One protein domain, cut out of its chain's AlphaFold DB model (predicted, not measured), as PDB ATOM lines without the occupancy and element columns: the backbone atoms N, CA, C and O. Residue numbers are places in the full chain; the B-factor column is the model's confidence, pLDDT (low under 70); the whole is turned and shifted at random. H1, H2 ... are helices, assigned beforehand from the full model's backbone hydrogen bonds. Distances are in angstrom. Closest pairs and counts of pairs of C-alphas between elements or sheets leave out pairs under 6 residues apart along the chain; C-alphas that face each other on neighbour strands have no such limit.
ATOM      1  N   ARG A  52      64.654  17.410 156.749       57.78
ATOM      2  CA  ARG A  52      63.946  18.015 157.876       57.78
ATOM      3  C   ARG A  52      62.774  18.912 157.453       57.78
ATOM      4  O   ARG A  52      61.788  18.964 158.177       57.78
ATOM      5  N   ARG A  53      62.825  19.576 156.293       58.22
ATOM      6  CA  ARG A  53      61.704  20.369 155.753       58.22
ATOM      7  C   ARG A  53      60.612  19.493 155.129       58.22
ATOM      8  O   ARG A  53      59.452  19.882 155.187       58.22
ATOM      9  N   TRP A  54      60.953  18.309 154.608       57.12
ATOM     10  CA  TRP A  54      59.961  17.322 154.149       57.12
ATOM     11  C   TRP A  54      59.220  16.694 155.339       57.12
ATOM     12  O   TRP A  54      57.997  16.601 155.330       57.12
ATOM     13  N   PHE A  55      59.932  16.352 156.417       58.81
ATOM     14  CA  PHE A  55      59.328  15.794 157.638       58.81
ATOM     15  C   PHE A  55      58.471  16.784 158.450       58.81
ATOM     16  O   PHE A  55      57.770  16.363 159.364       58.81
ATOM     17  N   MET A  56      58.505  18.083 158.123       57.50
ATOM     18  CA  MET A  56      57.621  19.104 158.704       57.50
ATOM     19  C   MET A  56      56.337  19.347 157.891       57.50
ATOM     20  O   MET A  56      55.584  20.263 158.222       57.50
ATOM     21  N   LEU A  57      56.039  18.547 156.858       60.53
ATOM     22  CA  LEU A  57      54.642  18.397 156.437       60.53
ATOM     23  C   LEU A  57      53.858  17.745 157.592       60.53
ATOM     24  O   LEU A  57      54.431  16.929 158.313       60.53
ATOM     25  N   PRO A  58      52.573  18.072 157.802       59.97
ATOM     26  CA  PRO A  58      51.820  17.594 158.951       59.97
ATOM     27  C   PRO A  58      51.583  16.084 158.818       59.97
ATOM     28  O   PRO A  58      50.578  15.638 158.269       59.97
ATOM     29  N   VAL A  59      52.513  15.286 159.349       58.53
ATOM     30  CA  VAL A  59      52.459  13.812 159.407       58.53
ATOM     31  C   VAL A  59      51.159  13.324 160.066       58.53
ATOM     32  O   VAL A  59      50.686  12.227 159.776       58.53
ATOM     33  N   ALA A  60      50.524  14.177 160.877       58.62
ATOM     34  CA  ALA A  60      49.208  13.943 161.458       58.62
ATOM     35  C   ALA A  60      48.133  13.581 160.414       58.62
ATOM     36  O   ALA A  60      47.325  12.698 160.682       58.62
ATOM     37  N   GLY A  61      48.146  14.190 159.219       61.16
ATOM     38  CA  GLY A  61      47.157  13.896 158.170       61.16
ATOM     39  C   GLY A  61      47.360  12.540 157.486       61.16
ATOM     40  O   GLY A  61      46.404  11.916 157.036       61.16
ATOM     41  N   VAL A  62      48.603  12.055 157.438       73.56
ATOM     42  CA  VAL A  62      48.919  10.747 156.843       73.56
ATOM     43  C   VAL A  62      48.502   9.626 157.790       73.56
ATOM     44  O   VAL A  62      47.891   8.653 157.359       73.56
ATOM     45  N   ALA A  63      48.764   9.780 159.090       74.00
ATOM     46  CA  ALA A  63      48.378   8.786 160.087       74.00
ATOM     47  C   ALA A  63      46.852   8.613 160.175       74.00
ATOM     48  O   ALA A  63      46.371   7.481 160.233       74.00
ATOM     49  N   THR A  64      46.085   9.709 160.128       79.06
ATOM     50  CA  THR A  64      44.616   9.646 160.132       79.06
ATOM     51  C   THR A  64      44.069   9.029 158.849       79.06
ATOM     52  O   THR A  64      43.200   8.165 158.929       79.06
ATOM     53  N   ALA A  65      44.613   9.380 157.680       81.31
ATOM     54  CA  ALA A  65      44.224   8.758 156.415       81.31
ATOM     55  C   ALA A  65      44.497   7.244 156.417       81.31
ATOM     56  O   ALA A  65      43.619   6.460 156.063       81.31
ATOM     57  N   CYS A  66      45.672   6.810 156.888       85.50
ATOM     58  CA  CYS A  66      45.993   5.389 157.017       85.50
ATOM     59  C   CYS A  66      45.067   4.666 158.003       85.50
ATOM     60  O   CYS A  66      44.648   3.546 157.719       85.50
ATOM     61  N   ALA A  67      44.725   5.292 159.133       86.81
ATOM     62  CA  ALA A  67      43.811   4.715 160.117       86.81
ATOM     63  C   ALA A  67      42.385   4.561 159.564       86.81
ATOM     64  O   ALA A  67      41.765   3.523 159.780       86.81
ATOM     65  N   ILE A  68      41.891   5.547 158.809       90.00
ATOM     66  CA  ILE A  68      40.584   5.478 158.141       90.00
ATOM     67  C   ILE A  68      40.585   4.366 157.088       90.00
ATOM     68  O   ILE A  68      39.694   3.523 157.098       90.00
ATOM     69  N   ILE A  69      41.607   4.311 156.227       90.88
ATOM     70  CA  ILE A  69      41.731   3.271 155.193       90.88
ATOM     71  C   ILE A  69      41.774   1.874 155.827       90.88
ATOM     72  O   ILE A  69      41.075   0.973 155.370       90.88
ATOM     73  N   LEU A  70      42.549   1.690 156.900       87.88
ATOM     74  CA  LEU A  70      42.610   0.419 157.629       87.88
ATOM     75  C   LEU A  70      41.287   0.075 158.313       87.88
ATOM     76  O   LEU A  70      40.862  -1.075 158.249       87.88
ATOM     77  N   GLY A  71      40.627   1.052 158.937       89.25
ATOM     78  CA  GLY A  71      39.316   0.864 159.552       89.25
ATOM     79  C   GLY A  71      38.278   0.399 158.534       89.25
ATOM     80  O   GLY A  71      37.588  -0.590 158.772       89.25
ATOM     81  N   VAL A  72      38.236   1.042 157.366       87.06
ATOM     82  CA  VAL A  72      37.352   0.667 156.253       87.06
ATOM     83  C   VAL A  72      37.706  -0.717 155.704       87.06
ATOM     84  O   VAL A  72      36.815  -1.535 155.506       87.06
ATOM     85  N   ALA A  73      38.992  -1.025 155.520       84.50
ATOM     86  CA  ALA A  73      39.432  -2.331 155.028       84.50
ATOM     87  C   ALA A  73      39.090  -3.479 155.992       84.50
ATOM     88  O   ALA A  73      38.762  -4.579 155.551       84.50
ATOM     89  N   ILE A  74      39.159  -3.236 157.305       82.06
ATOM     90  CA  ILE A  74      38.771  -4.213 158.328       82.06
ATOM     91  C   ILE A  74      37.247  -4.334 158.406       82.06
ATOM     92  O   ILE A  74      36.747  -5.448 158.529       82.06
ATOM     93  N   TYR A  75      36.514  -3.225 158.300       81.94
ATOM     94  CA  TYR A  75      35.049  -3.224 158.303       81.94
ATOM     95  C   TYR A  75      34.463  -3.960 157.090       81.94
ATOM     96  O   TYR A  75      33.545  -4.759 157.232       81.94
ATOM     97  N   LEU A  76      35.039  -3.741 155.905       78.31
ATOM     98  CA  LEU A  76      34.644  -4.410 154.664       78.31
ATOM     99  C   LEU A  76      35.127  -5.859 154.580       78.31
ATOM    100  O   LEU A  76      34.747  -6.561 153.646       78.31
ATOM    101  N   LYS A  77      35.978  -6.323 155.505       69.69
ATOM    102  CA  LYS A  77      36.440  -7.708 155.511       69.69
ATOM    103  C   LYS A  77      35.313  -8.603 156.041       69.69
ATOM    104  O   LYS A  77      35.049  -8.576 157.245       69.69
ATOM    105  N   PRO A  78      34.685  -9.446 155.201       63.06
ATOM    106  CA  PRO A  78      33.657 -10.359 155.679       63.06
ATOM    107  C   PRO A  78      34.254 -11.333 156.713       63.06
ATOM    108  O   PRO A  78      35.391 -11.802 156.535       63.06
ATOM    109  N   PRO A  79      33.532 -11.647 157.807       57.06
ATOM    110  CA  PRO A  79      33.988 -12.602 158.810       57.06
ATOM    111  C   PRO A  79      34.008 -14.012 158.203       57.06
ATOM    112  O   PRO A  79      33.011 -14.721 158.200       57.06
ATOM    113  N   GLY A  80      35.171 -14.397 157.669       66.31
ATOM    114  CA  GLY A  80      35.390 -15.664 156.969       66.31
ATOM    115  C   GLY A  80      34.979 -15.580 155.499       66.31
ATOM    116  O   GLY A  80      33.845 -15.877 155.155       66.31
ATOM    117  N   GLY A  81      35.895 -15.167 154.619       55.25
ATOM    118  CA  GLY A  81      35.585 -14.947 153.205       55.25
ATOM    119  C   GLY A  81      36.528 -15.676 152.259       55.25
ATOM    120  O   GLY A  81      37.707 -15.333 152.170       55.25
ATOM    121  N   LEU A  82      35.974 -16.642 151.528       61.66
ATOM    122  CA  LEU A  82      36.385 -16.965 150.162       61.66
ATOM    123  C   LEU A  82      36.182 -15.692 149.304       61.66
ATOM    124  O   LEU A  82      35.247 -14.940 149.598       61.66
ATOM    125  N   PRO A  83      37.035 -15.389 148.304       60.94
ATOM    126  CA  PRO A  83      36.836 -14.221 147.441       60.94
ATOM    127  C   PRO A  83      35.423 -14.226 146.831       60.94
ATOM    128  O   PRO A  83      34.963 -15.301 146.441       60.94
ATOM    129  N   PRO A  84      34.737 -13.068 146.752       62.75
ATOM    130  CA  PRO A  84      33.420 -12.995 146.128       62.75
ATOM    131  C   PRO A  84      33.526 -13.503 144.689       62.75
ATOM    132  O   PRO A  84      34.387 -13.042 143.933       62.75
ATOM    133  N   ASN A  85      32.699 -14.488 144.328       68.00
ATOM    134  CA  ASN A  85      32.615 -14.946 142.949       68.00
ATOM    135  C   ASN A  85      32.027 -13.800 142.111       68.00
ATOM    136  O   ASN A  85      31.054 -13.165 142.515       68.00
ATOM    137  N   LEU A  86      32.633 -13.516 140.960       69.19
ATOM    138  CA  LEU A  86      32.177 -12.449 140.066       69.19
ATOM    139  C   LEU A  86      30.746 -12.708 139.564       69.19
ATOM    140  O   LEU A  86      30.018 -11.755 139.324       69.19
ATOM    141  N   GLU A  87      30.328 -13.974 139.485       68.00
ATOM    142  CA  GLU A  87      28.954 -14.372 139.136       68.00
ATOM    143  C   GLU A  87      27.922 -13.967 140.204       68.00
ATOM    144  O   GLU A  87      26.824 -13.539 139.860       68.00
ATOM    145  N   ASP A  88      28.273 -14.028 141.495       69.25
ATOM    146  CA  ASP A  88      27.372 -13.604 142.580       69.25
ATOM    147  C   ASP A  88      27.228 -12.074 142.612       69.25
ATOM    148  O   ASP A  88      26.171 -11.543 142.953       69.25
ATOM    149  N   LEU A  89      28.293 -11.356 142.234       72.06
ATOM    150  CA  LEU A  89      28.272  -9.899 142.115       72.06
ATOM    151  C   LEU A  89      27.398  -9.443 140.939       72.06
ATOM    152  O   LEU A  89      26.674  -8.463 141.082       72.06
ATOM    153  N   ASP A  90      27.439 -10.160 139.815       71.94
ATOM    154  CA  ASP A  90      26.605  -9.887 138.638       71.94
ATOM    155  C   ASP A  90      25.114 -10.120 138.942       71.94
ATOM    156  O   ASP A  90      24.260  -9.319 138.566       71.94
ATOM    157  N   LEU A  91      24.795 -11.152 139.735       75.50
ATOM    158  CA  LEU A  91      23.437 -11.401 140.229       75.50
ATOM    159  C   LEU A  91      22.936 -10.287 141.167       75.50
ATOM    160  O   LEU A  91      21.785  -9.870 141.070       75.50
ATOM    161  N   LEU A  92      23.784  -9.789 142.073       68.88
ATOM    162  CA  LEU A  92      23.446  -8.685 142.986       68.88
ATOM    163  C   LEU A  92      23.332  -7.331 142.269       68.88
ATOM    164  O   LEU A  92      22.523  -6.500 142.672       68.88
ATOM    165  N   ALA A  93      24.134  -7.113 141.226       70.81
ATOM    166  CA  ALA A  93      24.120  -5.908 140.399       70.81
ATOM    167  C   ALA A  93      23.065  -5.953 139.279       70.81
ATOM    168  O   ALA A  93      22.942  -4.989 138.520       70.81
ATOM    169  N   ALA A  94      22.313  -7.053 139.169       73.94
ATOM    170  CA  ALA A  94      21.201  -7.165 138.245       73.94
ATOM    171  C   ALA A  94      20.159  -6.071 138.527       73.94
ATOM    172  O   ALA A  94      19.817  -5.791 139.675       73.94
ATOM    173  N   GLU A  95      19.639  -5.473 137.460       63.22
ATOM    174  CA  GLU A  95      18.735  -4.317 137.502       63.22
ATOM    175  C   GLU A  95      17.473  -4.571 138.355       63.22
ATOM    176  O   GLU A  95      17.032  -3.683 139.077       63.22
ATOM    177  N   GLU A  96      16.970  -5.813 138.388       63.28
ATOM    178  CA  GLU A  96      15.846  -6.235 139.247       63.28
ATOM    179  C   GLU A  96      16.153  -6.147 140.758       63.28
ATOM    180  O   GLU A  96      15.253  -5.908 141.560       63.28
ATOM    181  N   ASN A  97      17.414  -6.317 141.173       60.22
ATOM    182  CA  ASN A  97      17.829  -6.131 142.570       60.22
ATOM    183  C   ASN A  97      18.098  -4.658 142.901       60.22
ATOM    184  O   ASN A  97      18.053  -4.280 144.071       60.22
ATOM    185  N   LEU A  98      18.348  -3.810 141.895       63.91
ATOM    186  CA  LEU A  98      18.502  -2.371 142.100       63.91
ATOM    187  C   LEU A  98      17.185  -1.707 142.533       63.91
ATOM    188  O   LEU A  98      17.212  -0.824 143.387       63.91
ATOM    189  N   GLU A  99      16.045  -2.194 142.038       62.81
ATOM    190  CA  GLU A  99      14.698  -1.715 142.399       62.81
ATOM    191  C   GLU A  99      14.378  -1.914 143.902       62.81
ATOM    192  O   GLU A  99      13.629  -1.140 144.498       62.81
ATOM    193  N   PHE A 100      15.010  -2.889 144.580       63.38
ATOM    194  CA  PHE A 100      14.921  -3.038 146.046       63.38
ATOM    195  C   PHE A 100      15.554  -1.865 146.811       63.38
ATOM    196  O   PHE A 100      15.194  -1.620 147.967       63.38
ATOM    197  N   TYR A 101      16.497  -1.148 146.196       66.19
ATOM    198  CA  TYR A 101      17.183  -0.013 146.807       66.19
ATOM    199  C   TYR A 101      16.457   1.325 146.595       66.19
ATOM    200  O   TYR A 101      16.768   2.275 147.314       66.19
ATOM    201  N   ASP A 102      15.435   1.394 145.732       68.44
ATOM    202  CA  ASP A 102      14.632   2.611 145.498       68.44
ATOM    203  C   ASP A 102      13.888   3.085 146.761       68.44
ATOM    204  O   ASP A 102      13.596   4.268 146.932       68.44
ATOM    205  N   GLY A 103      13.620   2.179 147.706       69.44
ATOM    206  CA  GLY A 103      12.987   2.507 148.986       69.44
ATOM    207  C   GLY A 103      13.934   3.077 150.049       69.44
ATOM    208  O   GLY A 103      13.461   3.537 151.090       69.44
ATOM    209  N   LEU A 104      15.257   3.053 149.843       77.44
ATOM    210  CA  LEU A 104      16.215   3.482 150.870       77.44
ATOM    211  C   LEU A 104      16.111   4.975 151.197       77.44
ATOM    212  O   LEU A 104      16.244   5.344 152.363       77.44
ATOM    213  N   GLU A 105      15.825   5.823 150.208       76.00
ATOM    214  CA  GLU A 105      15.617   7.260 150.429       76.00
ATOM    215  C   GLU A 105      14.377   7.531 151.294       76.00
ATOM    216  O   GLU A 105      14.400   8.417 152.148       76.00
ATOM    217  N   PHE A 106      13.324   6.717 151.149       79.38
ATOM    218  CA  PHE A 106      12.133   6.788 151.997       79.38
ATOM    219  C   PHE A 106      12.449   6.425 153.453       79.38
ATOM    220  O   PHE A 106      12.015   7.130 154.364       79.38
ATOM    221  N   TYR A 107      13.238   5.372 153.691       80.62
ATOM    222  CA  TYR A 107      13.659   5.002 155.048       80.62
ATOM    223  C   TYR A 107      14.618   6.025 155.664       80.62
ATOM    224  O   TYR A 107      14.520   6.300 156.859       80.62
ATOM    225  N   ALA A 108      15.507   6.618 154.864       81.38
ATOM    226  CA  ALA A 108      16.389   7.691 155.314       81.38
ATOM    227  C   ALA A 108      15.589   8.938 155.721       81.38
ATOM    228  O   ALA A 108      15.841   9.518 156.776       81.38
ATOM    229  N   TRP A 109      14.581   9.308 154.928       86.62
ATOM    230  CA  TRP A 109      13.664  10.396 155.263       86.62
ATOM    231  C   TRP A 109      12.826  10.095 156.514       86.62
ATOM    232  O   TRP A 109      12.664  10.971 157.359       86.62
ATOM    233  N   LEU A 110      12.328   8.863 156.668       83.88
ATOM    234  CA  LEU A 110      11.556   8.455 157.845       83.88
ATOM    235  C   LEU A 110      12.398   8.510 159.127       83.88
ATOM    236  O   LEU A 110      11.910   8.978 160.150       83.88
ATOM    237  N   ALA A 111      13.657   8.073 159.060       82.75
ATOM    238  CA  ALA A 111      14.583   8.135 160.186       82.75
ATOM    239  C   ALA A 111      14.876   9.586 160.599       82.75
ATOM    240  O   ALA A 111      14.839   9.897 161.784       82.75
ATOM    241  N   GLU A 112      15.102  10.485 159.638       80.94
ATOM    242  CA  GLU A 112      15.279  11.918 159.915       80.94
ATOM    243  C   GLU A 112      14.009  12.532 160.530       80.94
ATOM    244  O   GLU A 112      14.080  13.289 161.497       80.94
ATOM    245  N   ALA A 113      12.833  12.157 160.017       78.38
ATOM    246  CA  ALA A 113      11.552  12.619 160.539       78.38
ATOM    247  C   ALA A 113      11.266  12.101 161.959       78.38
ATOM    248  O   ALA A 113      10.644  12.813 162.738       78.38
ATOM    249  N   GLU A 114      11.717  10.892 162.307       71.94
ATOM    250  CA  GLU A 114      11.600  10.312 163.654       71.94
ATOM    251  C   GLU A 114      12.577  10.963 164.651       71.94
ATOM    252  O   GLU A 114      12.274  11.062 165.841       71.94
ATOM    253  N   ILE A 115      13.715  11.475 164.168       62.84
ATOM    254  CA  ILE A 115      14.703  12.222 164.964       62.84
ATOM    255  C   ILE A 115      14.214  13.650 165.296       62.84
ATOM    256  O   ILE A 115      14.593  14.180 166.338       62.84
ATOM    257  N   ASP A 116      13.344  14.251 164.476       56.44
ATOM    258  CA  ASP A 116      12.797  15.613 164.676       56.44
ATOM    259  C   ASP A 116      11.552  15.671 165.597       56.44
ATOM    260  O   ASP A 116      11.083  16.749 165.960       56.44
ATOM    261  N   VAL A 117      11.001  14.522 166.018       57.66
ATOM    262  CA  VAL A 117       9.867  14.439 166.972       57.66
ATOM    263  C   VAL A 117      10.268  14.053 168.408       57.66
ATOM    264  O   VAL A 117       9.399  13.699 169.211       57.66
TER     265      VAL A 117
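What this domain is: This is residues 52 to 117 of the 118 residues of an uncharacterized protein of Nitrospina sp (UniProt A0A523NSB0). What shape does the printed part make? It is a loose, open V with no packed core: H1 and the tail before it make one arm, H2, H3 and H4 strung end to end make the other, and the unnamed link around Gly 80 lies at the corner. How much is printed, and of what class? The printed part has 66 residues with four named helices, H1, H2, H3 and H4 in that order, and no named strand; the class is all helix. How is it spread in space? It is extended, with a radius of gyration of the C-alphas of 20.1 A, and flat, spanning 57 by 44 by 22 A.

How they stand to each other: Does the first helix touch a later one? H1, residues 59 to 75, is apart from H2, residues 86 to 92, from H3, residues 95 to 101, and from H4, residues 104 to 115. How do the later three stand? H2 and H3 meet only through their link, as do H3 and H4, while H2 and H4 are apart. Are the helix backbones in order? In H1, H2 and H4 every O i to N i+4 pair is within hydrogen-bond range. In H3 1 of 3 such pairs is, beside 3 of 4 O i to N i+3 pairs.

Where its parts are: Where does H1 run? It goes from C-alpha 59 at (52.459, 13.812, 159.407) to C-alpha 75 at (35.049, -3.224, 158.303), 24.4 A. How long are the others? H2 is 9.9 A long, H3 10.4 A, and H4 16.7 A, ending with C-alpha 115 at (14.703, 12.222, 164.964).

The domain as a whole: How far does it reach? The C-alphas of Arg 52 and Glu 96, the two farthest apart, are 57.0 A from each other. Are there cuts or long links? The printed part has no cut; the link from H1 to H2 has 10 residues and is short, and the other two are tight. Where is confidence low? The mean pLDDT of the printed part is 70.9, with 35 residues under 70, among them 52 to 61, 77 to 88 and 95 to 103.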